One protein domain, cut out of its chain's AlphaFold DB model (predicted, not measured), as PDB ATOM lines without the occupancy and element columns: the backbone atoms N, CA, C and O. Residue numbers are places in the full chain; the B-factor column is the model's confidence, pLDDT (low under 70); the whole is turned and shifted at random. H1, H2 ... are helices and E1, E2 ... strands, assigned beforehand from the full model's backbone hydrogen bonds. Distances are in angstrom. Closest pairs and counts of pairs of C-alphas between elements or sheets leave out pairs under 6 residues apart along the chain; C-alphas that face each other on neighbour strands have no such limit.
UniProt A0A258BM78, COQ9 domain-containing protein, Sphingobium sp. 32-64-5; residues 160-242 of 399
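What this domain is: This is residues 160 to 242 of the 399 residues of the protein "COQ9 domain-containing protein" of Sphingobium sp. 32-64-5 (UniProt A0A258BM78). Picture a small, strongly twisted sheet of four strands, folded over where its longest strand, E1, bends sharply, with H1 packed on one face and the short H2 on the opposite face. The long link from H1 to E1 passes the edge strand E3, where its residues 179 to 180 pair with it, before reaching E1. The printed part has 83 residues, with two named helices and four named strands in the order H1 E1 E2 E3 H2 E4; the sheet runs E3 E2 E1 E4, antiparallel throughout, and the class is mixed, helices and strands. The whole is compact, with a radius of gyration of the C-alphas of 11.8 A and spans of 32 by 26 by 21 A.

How they stand to each other: Start at E2, residues 205 to 212, an inner strand. On one side of it look for E1, residues 189 to 200, where N 207 and O 197 are 2.8 A apart, within hydrogen-bond range. On its other side is E3, residues 217 to 222, with N 222 and O 206 at 2.7 A. E1, E2 and E3 form a meander, each strand the antiparallel neighbour of the one before; E1 and E2 are a hairpin, and so are E2 and E3. E1 bends by 103 degrees at residue 192, and beside its residues 189 to 192 you find E4, residues 236 to 239, antiparallel to it, with N 237 and O 191 at 2.8 A. E3 and E4, the edge strands, are apart. Residues 179 to 180 pair, parallel, with residues 217 to 218 of E3. H1, residues 160 to 168, is on the sheet at a height of 9.3 A, only just over E2 and E1, with three of its C-alphas on each; on the local plane it runs slantwise to the strands, at 56 degrees to E1. The closest C-alphas of H1 and E1 are those of Ala 166 and Asp 195, 6.4 A apart. H2, residues 225 to 228, is on the opposite face at a height of 7.0 A, only just over E2, with three of its C-alphas on it; the C-alphas of Ala 206 and Ile 225, the closest of E2 and H2, are 4.8 A apart. In H1 every O i to N i+4 pair is within hydrogen-bond range; H2 is too short for such a pair.

Where its parts are: Find C-alpha 160 at (30.683, 38.205, -9.331), where H1 begins; it is 12.2 A long. E1 begins at C-alpha 189, (16.300, 27.061, -9.582), and spans 22.9 A; E2 spans 22.1 A and E3 16.4 A. H2 spans 5.5 A. E4, 10.1 A long, ends at C-alpha 239, (17.703, 24.308, -13.485).

The domain as a whole: The two C-alphas farthest apart, those of Leu 202 and Asp 214, are 33.4 A apart. The printed part has no cut, and its long link is that from H1 to E1, residues 169 to 188. Mean pLDDT of the printed part is 77.5; look for values under 70 at residues 176, 182 to 187, 200 to 204, 223 to 229 and 239 to 242.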
ATOM      1  N   ILE A 160      31.476  37.089  -9.878       84.00
ATOM      2  CA  ILE A 160      30.683  38.205  -9.331       84.00
ATOM      3  C   ILE A 160      30.650  39.376 -10.318       84.00
ATOM      4  O   ILE A 160      29.577  39.915 -10.602       84.00
ATOM      5  N   LYS A 161      31.806  39.745 -10.884       84.94
ATOM      6  CA  LYS A 161      31.905  40.801 -11.904       84.94
ATOM      7  C   LYS A 161      31.057  40.484 -13.128       84.94
ATOM      8  O   LYS A 161      30.345  41.354 -13.630       84.94
ATOM      9  N   ARG A 162      31.097  39.233 -13.587       86.94
ATOM     10  CA  ARG A 162      30.301  38.764 -14.722       86.94
ATOM     11  C   ARG A 162      28.803  38.859 -14.449       86.94
ATOM     12  O   ARG A 162      28.078  39.392 -15.284       86.94
ATOM     13  N   MET A 163      28.355  38.404 -13.281       86.44
ATOM     14  CA  MET A 163      26.959  38.535 -12.860       86.44
ATOM     15  C   MET A 163      26.536  39.997 -12.809       86.44
ATOM     16  O   MET A 163      25.529  40.358 -13.405       86.44
ATOM     17  N   HIS A 164      27.331  40.858 -12.178       86.88
ATOM     18  CA  HIS A 164      27.020  42.280 -12.085       86.88
ATOM     19  C   HIS A 164      26.872  42.943 -13.459       86.88
ATOM     20  O   HIS A 164      25.905  43.672 -13.691       86.88
ATOM     21  N   LYS A 165      27.778  42.639 -14.395       86.50
ATOM     22  CA  LYS A 165      27.684  43.115 -15.776       86.50
ATOM     23  C   LYS A 165      26.408  42.618 -16.462       86.50
ATOM     24  O   LYS A 165      25.628  43.433 -16.940       86.50
ATOM     25  N   ALA A 166      26.154  41.309 -16.442       87.25
ATOM     26  CA  ALA A 166      24.986  40.706 -17.089       87.25
ATOM     27  C   ALA A 166      23.648  41.250 -16.550       87.25
ATOM     28  O   ALA A 166      22.683  41.403 -17.301       87.25
ATOM     29  N   MET A 167      23.592  41.567 -15.255       87.00
ATOM     30  CA  MET A 167      22.422  42.166 -14.609       87.00
ATOM     31  C   MET A 167      22.240  43.634 -15.015       87.00
ATOM     32  O   MET A 167      21.133  44.038 -15.382       87.00
ATOM     33  N   THR A 168      23.331  44.410 -15.028       87.31
ATOM     34  CA  THR A 168      23.334  45.831 -15.422       87.31
ATOM     35  C   THR A 168      22.926  46.011 -16.881       87.31
ATOM     36  O   THR A 168      22.064  46.836 -17.175       87.31
ATOM     37  N   ASP A 169      23.456  45.178 -17.783       84.88
ATOM     38  CA  ASP A 169      23.134  45.194 -19.217       84.88
ATOM     39  C   ASP A 169      21.633  44.951 -19.485       84.88
ATOM     40  O   ASP A 169      21.117  45.274 -20.556       84.88
ATOM     41  N   ARG A 170      20.907  44.402 -18.502       82.44
ATOM     42  CA  ARG A 170      19.459  44.153 -18.555       82.44
ATOM     43  C   ARG A 170      18.617  45.060 -17.673       82.44
ATOM     44  O   ARG A 170      17.405  44.855 -17.601       82.44
ATOM     45  N   GLY A 171      19.232  46.032 -17.005       82.38
ATOM     46  CA  GLY A 171      18.548  46.917 -16.065       82.38
ATOM     47  C   GLY A 171      17.918  46.176 -14.883       82.38
ATOM     48  O   GLY A 171      16.894  46.615 -14.365       82.38
ATOM     49  N   ILE A 172      18.479  45.028 -14.485       80.81
ATOM     50  CA  ILE A 172      18.003  44.268 -13.328       80.81
ATOM     51  C   ILE A 172      18.814  44.708 -12.111       80.81
ATOM     52  O   ILE A 172      20.003  44.410 -12.018       80.81
ATOM     53  N   ASP A 173      18.168  45.391 -11.169       78.06
ATOM     54  CA  ASP A 173      18.812  45.816  -9.926       78.06
ATOM     55  C   ASP A 173      18.713  44.716  -8.857       78.06
ATOM     56  O   ASP A 173      17.639  44.415  -8.323       78.06
ATOM     57  N   ARG A 174      19.850  44.070  -8.580       78.50
ATOM     58  CA  ARG A 174      20.032  43.090  -7.503       78.50
ATOM     59  C   ARG A 174      21.339  43.396  -6.779       78.50
ATOM     60  O   ARG A 174      22.386  43.547  -7.403       78.50
ATOM     61  N   GLY A 175      21.293  43.448  -5.450       72.88
ATOM     62  CA  GLY A 175      22.496  43.623  -4.637       72.88
ATOM     63  C   GLY A 175      23.384  42.374  -4.652       72.88
ATOM     64  O   GLY A 175      22.884  41.256  -4.689       72.88
ATOM     65  N   ALA A 176      24.705  42.539  -4.529       69.06
ATOM     66  CA  ALA A 176      25.658  41.418  -4.540       69.06
ATOM     67  C   ALA A 176      25.387  40.346  -3.457       69.06
ATOM     68  O   ALA A 176      25.763  39.189  -3.621       69.06
ATOM     69  N   ALA A 177      24.694  40.706  -2.370       72.25
ATOM     70  CA  ALA A 177      24.275  39.773  -1.323       72.25
ATOM     71  C   ALA A 177      23.245  38.725  -1.796       72.25
ATOM     72  O   ALA A 177      23.072  37.707  -1.130       72.25
ATOM     73  N   SER A 178      22.562  38.946  -2.927       78.50
ATOM     74  CA  SER A 178      21.615  37.985  -3.503       78.50
ATOM     75  C   SER A 178      22.257  37.038  -4.522       78.50
ATOM     76  O   SER A 178      21.537  36.267  -5.156       78.50
ATOM     77  N   TYR A 179      23.578  37.104  -4.725       80.94
ATOM     78  CA  TYR A 179      24.284  36.264  -5.691       80.94
ATOM     79  C   TYR A 179      24.653  34.905  -5.095       80.94
ATOM     80  O   TYR A 179      25.244  34.810  -4.019       80.94
ATOM     81  N   VAL A 180      24.337  33.850  -5.837       81.38
ATOM     82  CA  VAL A 180      24.652  32.458  -5.518       81.38
ATOM     83  C   VAL A 180      25.601  31.943  -6.597       81.38
ATOM     84  O   VAL A 180      25.201  31.789  -7.746       81.38
ATOM     85  N   LEU A 181      26.873  31.739  -6.247       75.94
ATOM     86  CA  LEU A 181      27.950  31.426  -7.209       75.94
ATOM     87  C   LEU A 181      28.102  29.925  -7.477       75.94
ATOM     88  O   LEU A 181      28.486  29.528  -8.575       75.94
ATOM     89  N   ASP A 182      27.760  29.130  -6.465       66.25
ATOM     90  CA  ASP A 182      27.660  27.679  -6.500       66.25
ATOM     91  C   ASP A 182      26.259  27.309  -6.025       66.25
ATOM     92  O   ASP A 182      26.022  27.088  -4.835       66.25
ATOM     93  N   ALA A 183      25.300  27.340  -6.951       61.84
ATOM     94  CA  ALA A 183      23.943  26.908  -6.650       61.84
ATOM     95  C   ALA A 183      23.970  25.462  -6.147       61.84
ATOM     96  O   ALA A 183      24.605  24.601  -6.764       61.84
ATOM     97  N   ASP A 184      23.287  25.215  -5.028       58.81
ATOM     98  CA  ASP A 184      23.137  23.871  -4.489       58.81
ATOM     99  C   ASP A 184      22.467  22.994  -5.557       58.81
ATOM    100  O   ASP A 184      21.323  23.270  -5.935       58.81
ATOM    101  N   PRO A 185      23.147  21.948  -6.058       54.28
ATOM    102  CA  PRO A 185      22.568  21.068  -7.054       54.28
ATOM    103  C   PRO A 185      21.265  20.411  -6.584       54.28
ATOM    104  O   PRO A 185      20.461  20.037  -7.426       54.28
ATOM    105  N   ALA A 186      21.014  20.287  -5.279       52.16
ATOM    106  CA  ALA A 186      19.777  19.707  -4.763       52.16
ATOM    107  C   ALA A 186      18.559  20.647  -4.855       52.16
ATOM    108  O   ALA A 186      17.422  20.186  -4.716       52.16
ATOM    109  N   GLN A 187      18.757  21.951  -5.083       61.09
ATOM    110  CA  GLN A 187      17.672  22.931  -5.112       61.09
ATOM    111  C   GLN A 187      17.333  23.325  -6.553       61.09
ATOM    112  O   GLN A 187      18.176  23.898  -7.247       61.09
ATOM    113  N   PRO A 188      16.104  23.049  -7.033       71.06
ATOM    114  CA  PRO A 188      15.708  23.480  -8.362       71.06
ATOM    115  C   PRO A 188      15.639  25.008  -8.404       71.06
ATOM    116  O   PRO A 188      14.947  25.634  -7.599       71.06
ATOM    117  N   VAL A 189      16.338  25.611  -9.364       81.12
ATOM    118  CA  VAL A 189      16.300  27.061  -9.582       81.12
ATOM    119  C   VAL A 189      15.399  27.340 -10.776       81.12
ATOM    120  O   VAL A 189      15.749  27.034 -11.914       81.12
ATOM    121  N   ILE A 190      14.235  27.934 -10.522       86.94
ATOM    122  CA  ILE A 190      13.326  28.425 -11.563       86.94
ATOM    123  C   ILE A 190      13.529  29.928 -11.692       86.94
ATOM    124  O   ILE A 190      13.486  30.656 -10.700       86.94
ATOM    125  N   GLY A 191      13.722  30.413 -12.912       89.69
ATOM    126  CA  GLY A 191      13.918  31.837 -13.121       89.69
ATOM    127  C   GLY A 191      14.073  32.229 -14.573       89.69
ATOM    128  O   GLY A 191      13.921  31.429 -15.491       89.69
ATOM    129  N   ARG A 192      14.383  33.501 -14.785       90.94
ATOM    130  CA  ARG A 192      14.661  34.047 -16.108       90.94
ATOM    131  C   ARG A 192      16.145  33.896 -16.420       90.94
ATOM    132  O   ARG A 192      16.987  34.344 -15.644       90.94
ATOM    133  N   LEU A 193      16.473  33.330 -17.578       90.75
ATOM    134  CA  LEU A 193      17.849  33.238 -18.060       90.75
ATOM    135  C   LEU A 193      18.392  34.642 -18.355       90.75
ATOM    136  O   LEU A 193      17.983  35.295 -19.318       90.75
ATOM    137  N   VAL A 194      19.324  35.115 -17.536       90.44
ATOM    138  CA  VAL A 194      19.997  36.404 -17.715       90.44
ATOM    139  C   VAL A 194      21.121  36.262 -18.720       90.44
ATOM    140  O   VAL A 194      21.182  37.037 -19.656       90.44
ATOM    141  N   ASP A 195      21.981  35.263 -18.609       89.38
ATOM    142  CA  ASP A 195      23.080  35.113 -19.562       89.38
ATOM    143  C   ASP A 195      23.566  33.670 -19.632       89.38
ATOM    144  O   ASP A 195      23.301  32.886 -18.720       89.38
ATOM    145  N   ARG A 196      24.264  33.315 -20.710       86.69
ATOM    146  CA  ARG A 196      24.974  32.039 -20.830       86.69
ATOM    147  C   ARG A 196      26.216  32.196 -21.693       86.69
ATOM    148  O   ARG A 196      26.210  32.949 -22.662       86.69
ATOM    149  N   GLY A 197      27.259  31.437 -21.391       81.25
ATOM    150  CA  GLY A 197      28.480  31.462 -22.189       81.25
ATOM    151  C   GLY A 197      29.506  30.439 -21.737       81.25
ATOM    152  O   GLY A 197      29.223  29.592 -20.894       81.25
ATOM    153  N   LEU A 198      30.712  30.534 -22.285       77.69
ATOM    154  CA  LEU A 198      31.849  29.716 -21.874       77.69
ATOM    155  C   LEU A 198      32.562  30.369 -20.687       77.69
ATOM    156  O   LEU A 198      32.770  31.582 -20.659       77.69
ATOM    157  N   HIS A 199      32.917  29.574 -19.682       73.62
ATOM    158  CA  HIS A 199      33.864  29.982 -18.642       73.62
ATOM    159  C   HIS A 199      35.246  29.352 -18.850       73.62
ATOM    160  O   HIS A 199      36.212  29.839 -18.271       73.62
ATOM    161  N   ASP A 200      35.339  28.284 -19.647       69.19
ATOM    162  CA  ASP A 200      36.591  27.682 -20.096       69.19
ATOM    163  C   ASP A 200      36.448  27.254 -21.562       69.19
ATOM    164  O   ASP A 200      35.833  26.239 -21.887       69.19
ATOM    165  N   GLU A 201      37.019  28.055 -22.457       65.69
ATOM    166  CA  GLU A 201      36.944  27.838 -23.903       65.69
ATOM    167  C   GLU A 201      37.764  26.629 -24.376       65.69
ATOM    168  O   GLU A 201      37.464  26.060 -25.422       65.69
ATOM    169  N   LEU A 202      38.778  26.206 -23.609       59.75
ATOM    170  CA  LEU A 202      39.623  25.063 -23.966       59.75
ATOM    171  C   LEU A 202      38.946  23.735 -23.634       59.75
ATOM    172  O   LEU A 202      39.106  22.758 -24.367       59.75
ATOM    173  N   THR A 203      38.226  23.679 -22.513       58.78
ATOM    174  CA  THR A 203      37.510  22.466 -22.088       58.78
ATOM    175  C   THR A 203      36.048  22.443 -22.524       58.78
ATOM    176  O   THR A 203      35.430  21.383 -22.458       58.78
ATOM    177  N   GLY A 204      35.510  23.573 -22.997       64.81
ATOM    178  CA  GLY A 204      34.091  23.743 -23.322       64.81
ATOM    179  C   GLY A 204      33.213  24.029 -22.100       64.81
ATOM    180  O   GLY A 204      31.990  24.083 -22.228       64.81
ATOM    181  N   GLY A 205      33.816  24.222 -20.922       70.44
ATOM    182  CA  GLY A 205      33.105  24.534 -19.688       70.44
ATOM    183  C   GLY A 205      32.264  25.799 -19.837       70.44
ATOM    184  O   GLY A 205      32.749  26.843 -20.287       70.44
ATOM    185  N   ALA A 206      30.996  25.711 -19.454       80.94
ATOM    186  CA  ALA A 206      30.007  26.749 -19.687       80.94
ATOM    187  C   ALA A 206      29.309  27.182 -18.409       80.94
ATOM    188  O   ALA A 206      29.353  26.513 -17.382       80.94
ATOM    189  N   TYR A 207      28.649  28.326 -18.467       84.94
ATOM    190  CA  TYR A 207      27.873  28.854 -17.364       84.94
ATOM    191  C   TYR A 207      26.521  29.367 -17.844       84.94
ATOM    192  O   TYR A 207      26.364  29.759 -19.004       84.94
ATOM    193  N   ALA A 208      25.566  29.411 -16.921       88.44
ATOM    194  CA  ALA A 208      24.331  30.164 -17.063       88.44
ATOM    195  C   ALA A 208      24.105  31.034 -15.822       88.44
ATOM    196  O   ALA A 208      24.422  30.629 -14.703       88.44
ATOM    197  N   ILE A 209      23.547  32.222 -16.030       90.44
ATOM    198  CA  ILE A 209      23.115  33.147 -14.983       90.44
ATOM    199  C   ILE A 209      21.593  33.197 -15.017       90.44
ATOM    200  O   ILE A 209      21.008  33.525 -16.050       90.44
ATOM    201  N   VAL A 210      20.948  32.884 -13.898       90.12
ATOM    202  CA  VAL A 210      19.489  32.809 -13.771       90.12
ATOM    203  C   VAL A 210      19.018  33.766 -12.677       90.12
ATOM    204  O   VAL A 210      19.456  33.675 -11.534       90.12
ATOM    205  N   ASP A 211      18.122  34.688 -13.027       90.94
ATOM    206  CA  ASP A 211      17.398  35.554 -12.085       90.94
ATOM    207  C   ASP A 211      16.201  34.760 -11.560       90.94
ATOM    208  O   ASP A 211      15.199  34.577 -12.261       90.94
ATOM    209  N   GLY A 212      16.379  34.187 -10.373       88.88
ATOM    210  CA  GLY A 212      15.455  33.259  -9.747       88.88
ATOM    211  C   GLY A 212      14.199  33.947  -9.223       88.88
ATOM    212  O   GLY A 212      14.213  35.096  -8.775       88.88
ATOM    213  N   ILE A 213      13.091  33.208  -9.227       88.25
ATOM    214  CA  ILE A 213      11.839  33.658  -8.595       88.25
ATOM    215  C   ILE A 213      11.948  33.733  -7.061       88.25
ATOM    216  O   ILE A 213      11.104  34.347  -6.415       88.25
ATOM    217  N   ASP A 214      13.001  33.146  -6.487       83.94
ATOM    218  CA  ASP A 214      13.380  33.230  -5.071       83.94
ATOM    219  C   ASP A 214      14.011  34.585  -4.690       83.94
ATOM    220  O   ASP A 214      14.366  34.810  -3.531       83.94
ATOM    221  N   GLY A 215      14.161  35.495  -5.660       84.25
ATOM    222  CA  GLY A 215      14.779  36.805  -5.473       84.25
ATOM    223  C   GLY A 215      16.308  36.774  -5.465       84.25
ATOM    224  O   GLY A 215      16.922  37.806  -5.185       84.25
ATOM    225  N   ARG A 216      16.926  35.625  -5.770       87.44
ATOM    226  CA  ARG A 216      18.379  35.460  -5.869       87.44
ATOM    227  C   ARG A 216      18.816  35.323  -7.321       87.44
ATOM    228  O   ARG A 216      18.059  34.908  -8.193       87.44
ATOM    229  N   THR A 217      20.068  35.670  -7.583       88.81
ATOM    230  CA  THR A 217      20.690  35.475  -8.895       88.81
ATOM    231  C   THR A 217      21.665  34.321  -8.789       88.81
ATOM    232  O   THR A 217      22.594  34.366  -7.987       88.81
ATOM    233  N   HIS A 218      21.454  33.286  -9.589       87.38
ATOM    234  CA  HIS A 218      22.211  32.044  -9.531       87.38
ATOM    235  C   HIS A 218      23.168  31.966 -10.710       87.38
ATOM    236  O   HIS A 218      22.750  32.102 -11.856       87.38
ATOM    237  N   HIS A 219      24.443  31.731 -10.434       86.81
ATOM    238  CA  HIS A 219      25.429  31.337 -11.425       86.81
ATOM    239  C   HIS A 219      25.625  29.825 -11.342       86.81
ATOM    240  O   HIS A 219      25.925  29.278 -10.283       86.81
ATOM    241  N   VAL A 220      25.440  29.144 -12.469       83.50
ATOM    242  CA  VAL A 220      25.526  27.684 -12.548       83.50
ATOM    243  C   VAL A 220      26.550  27.288 -13.586       83.50
ATOM    244  O   VAL A 220      26.508  27.765 -14.718       83.50
ATOM    245  N   ARG A 221      27.469  26.408 -13.183       79.88
ATOM    246  CA  ARG A 221      28.515  25.850 -14.038       79.88
ATOM    247  C   ARG A 221      28.056  24.548 -14.683       79.88
ATOM    248  O   ARG A 221      27.423  23.703 -14.050       79.88
ATOM    249  N   PHE A 222      28.450  24.374 -15.931       72.31
ATOM    250  CA  PHE A 222      28.185  23.217 -16.765       72.31
ATOM    251  C   PHE A 222      29.492  22.723 -17.369       72.31
ATOM    252  O   PHE A 222      30.399  23.497 -17.663       72.31
ATOM    253  N   SER A 223      29.576  21.415 -17.594       67.81
ATOM    254  CA  SER A 223      30.725  20.808 -18.268       67.81
ATOM    255  C   SER A 223      30.810  21.165 -19.754       67.81
ATOM    256  O   SER A 223      31.871  21.002 -20.339       67.81
ATOM    257  N   ASP A 224      29.693  21.576 -20.355       64.44
ATOM    258  CA  ASP A 224      29.557  21.864 -21.783       64.44
ATOM    259  C   ASP A 224      28.479  22.941 -21.982       64.44
ATOM    260  O   ASP A 224      27.473  22.954 -21.263       64.44
ATOM    261  N   ILE A 225      28.665  23.822 -22.964       67.81
ATOM    262  CA  ILE A 225      27.682  24.833 -23.361       67.81
ATOM    263  C   ILE A 225      26.387  24.217 -23.879       67.81
ATOM    264  O   ILE A 225      25.320  24.772 -23.624       67.81
ATOM    265  N   GLU A 226      26.436  23.042 -24.502       65.62
ATOM    266  CA  GLU A 226      25.231  22.335 -24.957       65.62
ATOM    267  C   GLU A 226      24.316  21.941 -23.783       65.62
ATOM    268  O   GLU A 226      23.094  21.868 -23.922       65.62
ATOM    269  N   ALA A 227      24.869  21.778 -22.575       64.44
ATOM    270  CA  ALA A 227      24.079  21.492 -21.377       64.44
ATOM    271  C   ALA A 227      23.245  22.694 -20.891       64.44
ATOM    272  O   ALA A 227      22.353  22.514 -20.063       64.44
ATOM    273  N   THR A 228      23.508  23.901 -21.406       63.38
ATOM    274  CA  THR A 228      22.704  25.107 -21.125       63.38
ATOM    275  C   THR A 228      21.426  25.187 -21.971       63.38
ATOM    276  O   THR A 228      20.589  26.059 -21.730       63.38
ATOM    277  N   GLY A 229      21.256  24.276 -22.937       66.19
ATOM    278  CA  GLY A 229      20.192  24.323 -23.936       66.19
ATOM    279  C   GLY A 229      20.404  25.424 -24.985       66.19
ATOM    280  O   GLY A 229      21.336  26.228 -24.924       66.19
ATOM    281  N   ASP A 230      19.502  25.492 -25.960       72.38
ATOM    282  CA  ASP A 230      19.478  26.505 -27.025       72.38
ATOM    283  C   ASP A 230      18.674  27.765 -26.644       72.38
ATOM    284  O   ASP A 230      18.467  28.668 -27.460       72.38
ATOM    285  N   CYS A 231      18.250  27.860 -25.380       70.56
ATOM    286  CA  CYS A 231      17.418  28.941 -24.872       70.56
ATOM    287  C   CYS A 231      18.081  30.313 -25.065       70.56
ATOM    288  O   CYS A 231      19.250  30.542 -24.728       70.56
ATOM    289  N   LYS A 232      17.297  31.260 -25.594       83.19
ATOM    290  CA  LYS A 232      17.706  32.662 -25.688       83.19
ATOM    291  C   LYS A 232      17.609  33.315 -24.312       83.19
ATOM    292  O   LYS A 232      16.668  33.029 -23.565       83.19
ATOM    293  N   PRO A 233      18.528  34.229 -23.981       86.69
ATOM    294  CA  PRO A 233      18.384  34.994 -22.761       86.69
ATOM    295  C   PRO A 233      17.037  35.742 -22.707       86.69
ATOM    296  O   PRO A 233      16.570  36.277 -23.710       86.69
ATOM    297  N   GLY A 234      16.399  35.738 -21.537       84.81
ATOM    298  CA  GLY A 234      15.021  36.187 -21.319       84.81
ATOM    299  C   GLY A 234      14.006  35.043 -21.224       84.81
ATOM    300  O   GLY A 234      12.922  35.259 -20.686       84.81
ATOM    301  N   ALA A 235      14.352  33.832 -21.674       86.56
ATOM    302  CA  ALA A 235      13.519  32.648 -21.482       86.56
ATOM    303  C   ALA A 235      13.364  32.305 -19.993       86.56
ATOM    304  O   ALA A 235      14.284  32.520 -19.198       86.56
ATOM    305  N   ILE A 236      12.213  31.739 -19.625       88.38
ATOM    306  CA  ILE A 236      12.061  31.095 -18.321       88.38
ATOM    307  C   ILE A 236      12.721  29.727 -18.408       88.38
ATOM    308  O   ILE A 236      12.373  28.911 -19.259       88.38
ATOM    309  N   VAL A 237      13.693  29.514 -17.535       86.69
ATOM    310  CA  VAL A 237      14.458  28.285 -17.427       86.69
ATOM    311  C   VAL A 237      14.260  27.694 -16.048       86.69
ATOM    312  O   VAL A 237      14.051  28.393 -15.053       86.69
ATOM    313  N   GLU A 238      14.350  26.379 -16.002       83.12
ATOM    314  CA  GLU A 238      14.415  25.647 -14.761       83.12
ATOM    315  C   GLU A 238      15.693  24.825 -14.758       83.12
ATOM    316  O   GLU A 238      15.891  23.925 -15.577       83.12
ATOM    317  N   LEU A 239      16.563  25.137 -13.811       69.50
ATOM    318  CA  LEU A 239      17.703  24.308 -13.485       69.50
ATOM    319  C   LEU A 239      17.183  23.149 -12.647       69.50
ATOM    320  O   LEU A 239      17.081  23.241 -11.424       69.50
ATOM    321  N   ARG A 240      16.822  22.054 -13.319       58.09
ATOM    322  CA  ARG A 240      16.560  20.784 -12.646       58.09
ATOM    323  C   ARG A 240      17.830  19.973 -12.571       58.09
ATOM    324  O   ARG A 240      18.447  19.642 -13.584       58.09
ATOM    325  N   HIS A 241      18.148  19.554 -11.364       52.41
ATOM    326  CA  HIS A 241      19.074  18.468 -11.162       52.41
ATOM    327  C   HIS A 241      18.296  17.156 -11.154       52.41
ATOM    328  O   HIS A 241      17.531  16.873 -10.236       52.41
ATOM    329  N   PHE A 242      18.448  16.359 -12.209       46.25
ATOM    330  CA  PHE A 242      17.835  15.037 -12.248       46.25
ATOM    331  C   PHE A 242      18.770  14.027 -11.580       46.25
ATOM    332  O   PHE A 242      19.728  13.540 -12.193       46.25
TER     333      PHE A 242